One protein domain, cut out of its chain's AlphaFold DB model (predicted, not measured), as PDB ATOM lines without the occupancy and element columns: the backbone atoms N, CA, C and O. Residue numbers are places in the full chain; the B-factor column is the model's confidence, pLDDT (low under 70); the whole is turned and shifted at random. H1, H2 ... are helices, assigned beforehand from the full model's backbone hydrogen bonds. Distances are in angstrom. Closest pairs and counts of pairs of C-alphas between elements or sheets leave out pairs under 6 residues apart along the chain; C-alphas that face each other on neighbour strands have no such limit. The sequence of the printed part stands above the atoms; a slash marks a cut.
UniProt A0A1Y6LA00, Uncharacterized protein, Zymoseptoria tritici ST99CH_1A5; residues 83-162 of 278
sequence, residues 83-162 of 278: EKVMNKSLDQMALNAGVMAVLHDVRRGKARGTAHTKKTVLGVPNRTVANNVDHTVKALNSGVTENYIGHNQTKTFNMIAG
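AT A GLANCE: This is residues 83 to 162 of the 278 residues of an uncharacterized protein of Zymoseptoria tritici ST99CH_1A5 (UniProt A0A1Y6LA00). H1, the longest helix, and H6 lie at opposite ends of a loose, elongated model; between them is H2, with short H3, H4 and H5 clustered to one side. The printed part has 80 residues with six named helices, H1 to H6, and no named strand: all helix. Its radius of gyration of the C-alphas is 15.2 A, its spans 50 by 30 by 17 A.

IN THESE COORDINATES: H1, residues 83 to 96, 19.8 A long, begins at C-alpha 83 (0.875, 22.019, 156.191). H2, residues 103 to 115, is 18.8 A long. H3 is residues 127 to 132, H4 137 to 141, H5 144 to 149. H6, residues 156 to 162, ends at C-alpha 162 (46.280, 18.402, 137.532).

HOW THE PARTS SIT: H1 is close to but not clearly touching H2; closest C-alphas, Asn 87 and Leu 103, 6.6 A. H2 touches H5, about perpendicular at 77 degrees; closest C-alphas, Arg 112 and Ile 149, 4.5 A. H2, with residues 110 to 115 alone, touches H3 in a hairpin; closest C-alphas, Thr 114 and Val 129, 5.9 A. H3 touches H4; closest C-alphas, Ala 130 and Leu 140, 6.4 A. H6 is apart from H1 to H5. In H1 to H6 every O i to N i+4 pair is within hydrogen-bond range.

THE WHOLE: The farthest C-alphas, Val 85 and Ala 161, are 51.6 A apart. The printed part has no cut; the H2 to H3 link is long. pLDDT is under 70 in 20 residues, among them 159 to 162.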
ATOM      1  N   GLU A  83      -0.474  22.575 156.340       83.62
ATOM      2  CA  GLU A  83       0.875  22.019 156.191       83.62
ATOM      3  C   GLU A  83       0.963  20.576 156.708       83.62
ATOM      4  O   GLU A  83       1.549  19.710 156.064       83.62
ATOM      5  N   LYS A  84       0.283  20.279 157.822       84.38
ATOM      6  CA  LYS A  84       0.228  18.934 158.406       84.38
ATOM      7  C   LYS A  84      -0.345  17.892 157.443       84.38
ATOM      8  O   LYS A  84       0.151  16.769 157.404       84.38
ATOM      9  N   VAL A  85      -1.383  18.246 156.684       84.44
ATOM     10  CA  VAL A  85      -1.976  17.344 155.686       84.44
ATOM     11  C   VAL A  85      -1.017  17.156 154.517       84.44
ATOM     12  O   VAL A  85      -0.810  16.023 154.101       84.44
ATOM     13  N   MET A  86      -0.377  18.226 154.037       81.38
ATOM     14  CA  MET A  86       0.613  18.125 152.960       81.38
ATOM     15  C   MET A  86       1.806  17.248 153.351       81.38
ATOM     16  O   MET A  86       2.175  16.360 152.587       81.38
ATOM     17  N   ASN A  87       2.357  17.439 154.553       82.25
ATOM     18  CA  ASN A  87       3.462  16.628 155.064       82.25
ATOM     19  C   ASN A  87       3.048  15.160 155.203       82.25
ATOM     20  O   ASN A  87       3.741  14.289 154.694       82.25
ATOM     21  N   LYS A  88       1.864  14.878 155.767       83.06
ATOM     22  CA  LYS A  88       1.352  13.505 155.871       83.06
ATOM     23  C   LYS A  88       1.156  12.846 154.500       83.06
ATOM     24  O   LYS A  88       1.457  11.667 154.343       83.06
ATOM     25  N   SER A  89       0.647  13.587 153.516       80.81
ATOM     26  CA  SER A  89       0.497  13.084 152.147       80.81
ATOM     27  C   SER A  89       1.850  12.788 151.508       80.81
ATOM     28  O   SER A  89       1.998  11.758 150.858       80.81
ATOM     29  N   LEU A  90       2.850  13.648 151.718       77.38
ATOM     30  CA  LEU A  90       4.212  13.408 151.244       77.38
ATOM     31  C   LEU A  90       4.846  12.193 151.911       77.38
ATOM     32  O   LEU A  90       5.429  11.382 151.202       77.38
ATOM     33  N   ASP A  91       4.669  12.019 153.219       78.19
ATOM     34  CA  ASP A  91       5.161  10.842 153.939       78.19
ATOM     35  C   ASP A  91       4.537   9.556 153.371       78.19
ATOM     36  O   ASP A  91       5.230   8.565 153.154       78.19
ATOM     37  N   GLN A  92       3.234   9.574 153.061       78.31
ATOM     38  CA  GLN A  92       2.557   8.443 152.416       78.31
ATOM     39  C   GLN A  92       3.052   8.196 150.989       78.31
ATOM     40  O   GLN A  92       3.254   7.046 150.603       78.31
ATOM     41  N   MET A  93       3.265   9.251 150.200       71.75
ATOM     42  CA  MET A  93       3.843   9.128 148.858       71.75
ATOM     43  C   MET A  93       5.262   8.560 148.911       71.75
ATOM     44  O   MET A  93       5.601   7.704 148.100       71.75
ATOM     45  N   ALA A  94       6.069   9.011 149.871       69.38
ATOM     46  CA  ALA A  94       7.425   8.538 150.086       69.38
ATOM     47  C   ALA A  94       7.413   7.053 150.483       69.38
ATOM     48  O   ALA A  94       8.063   6.247 149.817       69.38
ATOM     49  N   LEU A  95       6.582   6.668 151.460       75.06
ATOM     50  CA  LEU A  95       6.377   5.270 151.858       75.06
ATOM     51  C   LEU A  95       5.979   4.382 150.674       75.06
ATOM     52  O   LEU A  95       6.583   3.332 150.467       75.06
ATOM     53  N   ASN A  96       5.015   4.818 149.860       70.38
ATOM     54  CA  ASN A  96       4.573   4.070 148.680       70.38
ATOM     55  C   ASN A  96       5.659   3.971 147.597       70.38
ATOM     56  O   ASN A  96       5.690   3.000 146.847       70.38
ATOM     57  N   ALA A  97       6.551   4.959 147.515       69.00
ATOM     58  CA  ALA A  97       7.716   4.933 146.637       69.00
ATOM     59  C   ALA A  97       8.895   4.123 147.215       69.00
ATOM     60  O   ALA A  97       9.929   4.014 146.559       69.00
ATOM     61  N   GLY A  98       8.770   3.577 148.432       69.06
ATOM     62  CA  GLY A  98       9.855   2.887 149.132       69.06
ATOM     63  C   GLY A  98      10.966   3.822 149.622       69.06
ATOM     64  O   GLY A  98      12.088   3.378 149.853       69.06
ATOM     65  N   VAL A  99      10.679   5.119 149.764       71.94
ATOM     66  CA  VAL A  99      11.631   6.145 150.198       71.94
ATOM     67  C   VAL A  99      11.199   6.697 151.554       71.94
ATOM     68  O   VAL A  99      10.054   7.082 151.749       71.94
ATOM     69  N   MET A 100      12.125   6.801 152.503       71.38
ATOM     70  CA  MET A 100      11.899   7.572 153.727       71.38
ATOM     71  C   MET A 100      12.380   9.002 153.490       71.38
ATOM     72  O   MET A 100      13.571   9.275 153.605       71.38
ATOM     73  N   ALA A 101      11.478   9.903 153.101       64.06
ATOM     74  CA  ALA A 101      11.814  11.303 152.851       64.06
ATOM     75  C   ALA A 101      10.784  12.234 153.487       64.06
ATOM     76  O   ALA A 101       9.585  12.047 153.298       64.06
ATOM     77  N   VAL A 102      11.264  13.275 154.170       69.12
ATOM     78  CA  VAL A 102      10.431  14.410 154.592       69.12
ATOM     79  C   VAL A 102      10.508  15.553 153.571       69.12
ATOM     80  O   VAL A 102      11.405  15.596 152.728       69.12
ATOM     81  N   LEU A 103       9.612  16.545 153.661       68.81
ATOM     82  CA  LEU A 103       9.606  17.735 152.782       68.81
ATOM     83  C   LEU A 103      10.993  18.410 152.688       68.81
ATOM     84  O   LEU A 103      11.410  18.889 151.630       68.81
ATOM     85  N   HIS A 104      11.724  18.431 153.803       75.31
ATOM     86  CA  HIS A 104      13.066  18.995 153.862       75.31
ATOM     87  C   HIS A 104      14.073  18.205 153.006       75.31
ATOM     88  O   HIS A 104      14.918  18.814 152.351       75.31
ATOM     89  N   ASP A 105      13.943  16.880 152.915       73.88
ATOM     90  CA  ASP A 105      14.825  16.038 152.102       73.88
ATOM     91  C   ASP A 105      14.592  16.235 150.606       73.88
ATOM     92  O   ASP A 105      15.543  16.220 149.830       73.88
ATOM     93  N   VAL A 106      13.357  16.534 150.193       72.25
ATOM     94  CA  VAL A 106      13.063  16.919 148.801       72.25
ATOM     95  C   VAL A 106      13.821  18.195 148.429       72.25
ATOM     96  O   VAL A 106      14.446  18.280 147.367       72.25
ATOM     97  N   ARG A 107      13.832  19.188 149.329       73.88
ATOM     98  CA  ARG A 107      14.602  20.424 149.131       73.88
ATOM     99  C   ARG A 107      16.113  20.163 149.118       73.88
ATOM    100  O   ARG A 107      16.808  20.746 148.283       73.88
ATOM    101  N   ARG A 108      16.624  19.269 149.974       79.25
ATOM    102  CA  ARG A 108      18.031  18.816 149.942       79.25
ATOM    103  C   ARG A 108      18.379  18.145 148.620       79.25
ATOM    104  O   ARG A 108      19.371  18.509 147.997       79.25
ATOM    105  N   GLY A 109      17.522  17.247 148.141       72.12
ATOM    106  CA  GLY A 109      17.662  16.586 146.846       72.12
ATOM    107  C   GLY A 109      17.757  17.587 145.694       72.12
ATOM    108  O   GLY A 109      18.666  17.486 144.873       72.12
ATOM    109  N   LYS A 110      16.896  18.615 145.677       73.69
ATOM    110  CA  LYS A 110      16.951  19.698 144.679       73.69
ATOM    111  C   LYS A 110      18.267  20.485 144.746       73.69
ATOM    112  O   LYS A 110      18.904  20.705 143.712       73.69
ATOM    113  N   ALA A 111      18.681  20.903 145.946       70.88
ATOM    114  CA  ALA A 111      19.935  21.631 146.150       70.88
ATOM    115  C   ALA A 111      21.139  20.809 145.676       70.88
ATOM    116  O   ALA A 111      21.960  21.299 144.899       70.88
ATOM    117  N   ARG A 112      21.199  19.538 146.088       75.75
ATOM    118  CA  ARG A 112      22.242  18.590 145.702       75.75
ATOM    119  C   ARG A 112      22.249  18.363 144.189       75.75
ATOM    120  O   ARG A 112      23.277  18.583 143.561       75.75
ATOM    121  N   GLY A 113      21.118  18.044 143.562       66.69
ATOM    122  CA  GLY A 113      21.048  17.859 142.104       66.69
ATOM    123  C   GLY A 113      21.568  19.071 141.317       66.69
ATOM    124  O   GLY A 113      22.329  18.929 140.360       66.69
ATOM    125  N   THR A 114      21.258  20.279 141.787       70.00
ATOM    126  CA  THR A 114      21.733  21.538 141.182       70.00
ATOM    127  C   THR A 114      23.231  21.785 141.417       70.00
ATOM    128  O   THR A 114      23.932  22.359 140.571       70.00
ATOM    129  N   ALA A 115      23.748  21.382 142.579       73.12
ATOM    130  CA  ALA A 115      25.169  21.475 142.908       73.12
ATOM    131  C   ALA A 115      26.020  20.459 142.130       73.12
ATOM    132  O   ALA A 115      27.189  20.725 141.865       73.12
ATOM    133  N   HIS A 116      25.425  19.330 141.738       71.94
ATOM    134  CA  HIS A 116      26.077  18.244 141.000       71.94
ATOM    135  C   HIS A 116      25.761  18.233 139.492       71.94
ATOM    136  O   HIS A 116      26.158  17.313 138.783       71.94
ATOM    137  N   THR A 117      25.078  19.254 138.969       73.00
ATOM    138  CA  THR A 117      24.960  19.454 137.514       73.00
ATOM    139  C   THR A 117      26.352  19.713 136.922       73.00
ATOM    140  O   THR A 117      27.131  20.408 137.573       73.00
ATOM    141  N   LYS A 118      26.662  19.182 135.720       65.88
ATOM    142  CA  LYS A 118      27.975  19.300 135.039       65.88
ATOM    143  C   LYS A 118      28.527  20.734 135.141       65.88
ATOM    144  O   LYS A 118      28.083  21.637 134.438       65.88
ATOM    145  N   LYS A 119      29.466  20.927 136.064       64.38
ATOM    146  CA  LYS A 119      30.178  22.169 136.389       64.38
ATOM    147  C   LYS A 119      31.638  21.810 136.633       64.38
ATOM    148  O   LYS A 119      31.942  20.654 136.915       64.38
ATOM    149  N   THR A 120      32.516  22.808 136.582       61.97
ATOM    150  CA  THR A 120      33.961  22.642 136.791       61.97
ATOM    151  C   THR A 120      34.296  22.028 138.152       61.97
ATOM    152  O   THR A 120      35.241  21.263 138.246       61.97
ATOM    153  N   VAL A 121      33.507  22.309 139.198       63.41
ATOM    154  CA  VAL A 121      33.639  21.671 140.519       63.41
ATOM    155  C   VAL A 121      32.249  21.285 141.023       63.41
ATOM    156  O   VAL A 121      31.357  22.135 141.114       63.41
ATOM    157  N   LEU A 122      32.051  20.000 141.317       75.00
ATOM    158  CA  LEU A 122      30.768  19.460 141.767       75.00
ATOM    159  C   LEU A 122      30.614  19.615 143.283       75.00
ATOM    160  O   LEU A 122      31.592  19.616 144.024       75.00
ATOM    161  N   GLY A 123      29.371  19.738 143.755       73.19
ATOM    162  CA  GLY A 123      29.071  19.724 145.192       73.19
ATOM    163  C   GLY A 123      29.474  20.990 145.955       73.19
ATOM    164  O   GLY A 123      29.514  20.973 147.180       73.19
ATOM    165  N   VAL A 124      29.758  22.099 145.262       80.75
ATOM    166  CA  VAL A 124      30.122  23.374 145.903       80.75
ATOM    167  C   VAL A 124      28.888  24.269 146.085       80.75
ATOM    168  O   VAL A 124      28.169  24.521 145.103       80.75
ATOM    169  N   PRO A 125      28.642  24.806 147.299       80.75
ATOM    170  CA  PRO A 125      27.619  25.819 147.510       80.75
ATOM    171  C   PRO A 125      27.984  27.082 146.726       80.75
ATOM    172  O   PRO A 125      29.014  27.711 146.945       80.75
ATOM    173  N   ASN A 126      27.127  27.464 145.786       84.81
ATOM    174  CA  ASN A 126      27.280  28.685 145.003       84.81
ATOM    175  C   ASN A 126      25.964  29.465 144.990       84.81
ATOM    176  O   ASN A 126      24.907  28.955 145.374       84.81
ATOM    177  N   ARG A 127      26.024  30.714 144.520       85.19
ATOM    178  CA  ARG A 127      24.862  31.608 144.484       85.19
ATOM    179  C   ARG A 127      23.716  31.047 143.642       85.19
ATOM    180  O   ARG A 127      22.562  31.200 144.018       85.19
ATOM    181  N   THR A 128      24.022  30.337 142.560       80.44
ATOM    182  CA  THR A 128      23.011  29.679 141.724       80.44
ATOM    183  C   THR A 128      22.281  28.578 142.490       80.44
ATOM    184  O   THR A 128      21.058  28.503 142.429       80.44
ATOM    185  N   VAL A 129      22.994  27.736 143.241       82.19
ATOM    186  CA  VAL A 129      22.373  26.690 144.069       82.19
ATOM    187  C   VAL A 129      21.558  27.317 145.198       82.19
ATOM    188  O   VAL A 129      20.428  26.895 145.412       82.19
ATOM    189  N   ALA A 130      22.078  28.360 145.855       83.19
ATOM    190  CA  ALA A 130      21.352  29.099 146.888       83.19
ATOM    191  C   ALA A 130      20.037  29.692 146.354       83.19
ATOM    192  O   ALA A 130      18.984  29.468 146.944       83.19
ATOM    193  N   ASN A 131      20.074  30.355 145.195       81.50
ATOM    194  CA  ASN A 131      18.881  30.911 144.554       81.50
ATOM    195  C   ASN A 131      17.854  29.826 144.194       81.50
ATOM    196  O   ASN A 131      16.659  30.056 144.305       81.50
ATOM    197  N   ASN A 132      18.295  28.627 143.800       77.50
ATOM    198  CA  ASN A 132      17.385  27.531 143.447       77.50
ATOM    199  C   ASN A 132      16.594  26.960 144.638       77.50
ATOM    200  O   ASN A 132      15.591  26.271 144.424       77.50
ATOM    201  N   VAL A 133      17.032  27.221 145.869       81.94
ATOM    202  CA  VAL A 133      16.317  26.861 147.105       81.94
ATOM    203  C   VAL A 133      15.884  28.087 147.917       81.94
ATOM    204  O   VAL A 133      15.587  27.961 149.103       81.94
ATOM    205  N   ASP A 134      15.839  29.260 147.279       82.50
ATOM    206  CA  ASP A 134      15.423  30.538 147.872       82.50
ATOM    207  C   ASP A 134      16.250  30.963 149.099       82.50
ATOM    208  O   ASP A 134      15.771  31.638 150.014       82.50
ATOM    209  N   HIS A 135      17.526  30.579 149.144       85.75
ATOM    210  CA  HIS A 135      18.448  31.024 150.181       85.75
ATOM    211  C   HIS A 135      19.024  32.402 149.853       85.75
ATOM    212  O   HIS A 135      19.514  32.663 148.754       85.75
ATOM    213  N   THR A 136      19.038  33.280 150.855       88.75
ATOM    214  CA  THR A 136      19.694  34.588 150.759       88.75
ATOM    215  C   THR A 136      21.220  34.453 150.737       88.75
ATOM    216  O   THR A 136      21.783  33.443 151.158       88.75
ATOM    217  N   VAL A 137      21.925  35.515 150.324       88.81
ATOM    218  CA  VAL A 137      23.401  35.574 150.410       88.81
ATOM    219  C   VAL A 137      23.877  35.394 151.854       88.81
ATOM    220  O   VAL A 137      24.871  34.720 152.101       88.81
ATOM    221  N   LYS A 138      23.126  35.928 152.827       91.38
ATOM    222  CA  LYS A 138      23.397  35.713 154.251       91.38
ATOM    223  C   LYS A 138      23.320  34.227 154.613       91.38
ATOM    224  O   LYS A 138      24.232  33.726 155.258       91.38
ATOM    225  N   ALA A 139      22.275  33.530 154.162       83.06
ATOM    226  CA  ALA A 139      22.101  32.097 154.400       83.06
ATOM    227  C   ALA A 139      23.229  31.262 153.765       83.06
ATOM    228  O   ALA A 139      23.747  30.343 154.402       83.06
ATOM    229  N   LEU A 140      23.656  31.626 152.548       88.69
ATOM    230  CA  LEU A 140      24.808  31.022 151.876       88.69
ATOM    231  C   LEU A 140      26.092  31.191 152.701       88.69
ATOM    232  O   LEU A 140      26.753  30.199 152.987       88.69
ATOM    233  N   ASN A 141      26.399  32.416 153.136       88.44
ATOM    234  CA  ASN A 141      27.607  32.709 153.913       88.44
ATOM    235  C   ASN A 141      27.588  32.075 155.314       88.44
ATOM    236  O   ASN A 141      28.642  31.808 155.875       88.44
ATOM    237  N   SER A 142      26.404  31.816 155.875       89.00
ATOM    238  CA  SER A 142      26.249  31.087 157.142       89.00
ATOM    239  C   SER A 142      26.298  29.557 157.003       89.00
ATOM    240  O   SER A 142      26.025  28.859 157.973       89.00
ATOM    241  N   GLY A 143      26.570  29.019 155.807       87.56
ATOM    242  CA  GLY A 143      26.672  27.571 155.579       87.56
ATOM    243  C   GLY A 143      25.331  26.829 155.488       87.56
ATOM    244  O   GLY A 143      25.301  25.609 155.364       87.56
ATOM    245  N   VAL A 144      24.187  27.527 155.480       87.69
ATOM    246  CA  VAL A 144      22.865  26.873 155.401       87.69
ATOM    247  C   VAL A 144      22.713  26.112 154.086       87.69
ATOM    248  O   VAL A 144      22.207  24.999 154.071       87.69
ATOM    249  N   THR A 145      23.185  26.675 152.974       85.31
ATOM    250  CA  THR A 145      23.162  25.996 151.668       85.31
ATOM    251  C   THR A 145      24.080  24.773 151.641       85.31
ATOM    252  O   THR A 145      23.730  23.767 151.028       85.31
ATOM    253  N   GLU A 146      25.220  24.826 152.330       85.50
ATOM    254  CA  GLU A 146      26.146  23.696 152.448       85.50
ATOM    255  C   GLU A 146      25.490  22.516 153.174       85.50
ATOM    256  O   GLU A 146      25.536  21.395 152.675       85.50
ATOM    257  N   ASN A 147      24.732  22.776 154.246       86.06
ATOM    258  CA  ASN A 147      23.963  21.742 154.952       86.06
ATOM    259  C   ASN A 147      22.938  21.022 154.058       86.06
ATOM    260  O   ASN A 147      22.600  19.866 154.314       86.06
ATOM    261  N   TYR A 148      22.426  21.687 153.015       81.75
ATOM    262  CA  TYR A 148      21.491  21.074 152.068       81.75
ATOM    263  C   TYR A 148      22.186  20.215 151.004       81.75
ATOM    264  O   TYR A 148      21.628  19.207 150.575       81.75
ATOM    265  N   ILE A 149      23.374  20.623 150.554       82.75
ATOM    266  CA  ILE A 149      24.136  19.931 149.503       82.75
ATOM    267  C   ILE A 149      24.920  18.749 150.101       82.75
ATOM    268  O   ILE A 149      24.987  17.664 149.510       82.75
ATOM    269  N   GLY A 150      25.453  18.940 151.308       81.50
ATOM    270  CA  GLY A 150      26.439  18.080 151.949       81.50
ATOM    271  C   GLY A 150      27.874  18.456 151.573       81.50
ATOM    272  O   GLY A 150      28.114  19.416 150.844       81.50
ATOM    273  N   HIS A 151      28.825  17.673 152.084       76.19
ATOM    274  CA  HIS A 151      30.253  17.882 151.850       76.19
ATOM    275  C   HIS A 151      30.628  17.763 150.370       76.19
ATOM    276  O   HIS A 151      30.043  16.970 149.626       76.19
ATOM    277  N   ASN A 152      31.663  18.508 149.976       72.19
ATOM    278  CA  ASN A 152      32.262  18.403 148.654       72.19
ATOM    279  C   ASN A 152      32.753  16.964 148.413       72.19
ATOM    280  O   ASN A 152      33.579  16.444 149.161       72.19
ATOM    281  N   GLN A 153      32.221  16.320 147.375       69.12
ATOM    282  CA  GLN A 153      32.572  14.944 147.007       69.12
ATOM    283  C   GLN A 153      33.743  14.879 146.019       69.12
ATOM    284  O   GLN A 153      34.275  13.806 145.741       69.12
ATOM    285  N   THR A 154      34.145  16.021 145.464       69.75
ATOM    286  CA  THR A 154      35.235  16.111 144.502       69.75
ATOM    287  C   THR A 154      36.572  16.228 145.231       69.75
ATOM    288  O   THR A 154      36.735  17.050 146.130       69.75
ATOM    289  N   LYS A 155      37.566  15.429 144.812       69.31
ATOM    290  CA  LYS A 155      38.957  15.521 145.290       69.31
ATOM    291  C   LYS A 155      39.628  16.771 144.710       69.31
ATOM    292  O   LYS A 155      40.473  16.675 143.823       69.31
ATOM    293  N   THR A 156      39.234  17.948 145.186       64.94
ATOM    294  CA  THR A 156      39.695  19.252 144.679       64.94
ATOM    295  C   THR A 156      41.212  19.400 144.704       64.94
ATOM    296  O   THR A 156      41.769  19.956 143.767       64.94
ATOM    297  N   PHE A 157      41.897  18.826 145.697       63.00
ATOM    298  CA  PHE A 157      43.364  18.787 145.738       63.00
ATOM    299  C   PHE A 157      43.983  18.138 144.494       63.00
ATOM    300  O   PHE A 157      44.944  18.668 143.944       63.00
ATOM    301  N   ASN A 158      43.404  17.040 144.006       71.81
ATOM    302  CA  ASN A 158      43.900  16.362 142.808       71.81
ATOM    303  C   ASN A 158      43.591  17.163 141.538       71.81
ATOM    304  O   ASN A 158      44.364  17.117 140.590       71.81
ATOM    305  N   MET A 159      42.481  17.908 141.523       64.88
ATOM    306  CA  MET A 159      42.159  18.804 140.410       64.88
ATOM    307  C   MET A 159      43.136  19.974 140.334       64.88
ATOM    308  O   MET A 159      43.610  20.277 139.252       64.88
ATOM    309  N   ILE A 160      43.475  20.581 141.475       64.19
ATOM    310  CA  ILE A 160      44.464  21.665 141.542       64.19
ATOM    311  C   ILE A 160      45.839  21.159 141.090       64.19
ATOM    312  O   ILE A 160      46.521  21.847 140.347       64.19
ATOM    313  N   ALA A 161      46.235  19.946 141.492       63.47
ATOM    314  CA  ALA A 161      47.505  19.353 141.069       63.47
ATOM    315  C   ALA A 161      47.551  18.989 139.569       63.47
ATOM    316  O   ALA A 161      48.631  18.923 138.987       63.47
ATOM    317  N   GLY A 162      46.397  18.712 138.958       62.00
ATOM    318  CA  GLY A 162      46.280  18.402 137.532       62.00
ATOM    319  C   GLY A 162      46.059  19.621 136.634       62.00
ATOM    320  O   GLY A 162      46.214  19.497 135.422       62.00
TER     321      GLY A 162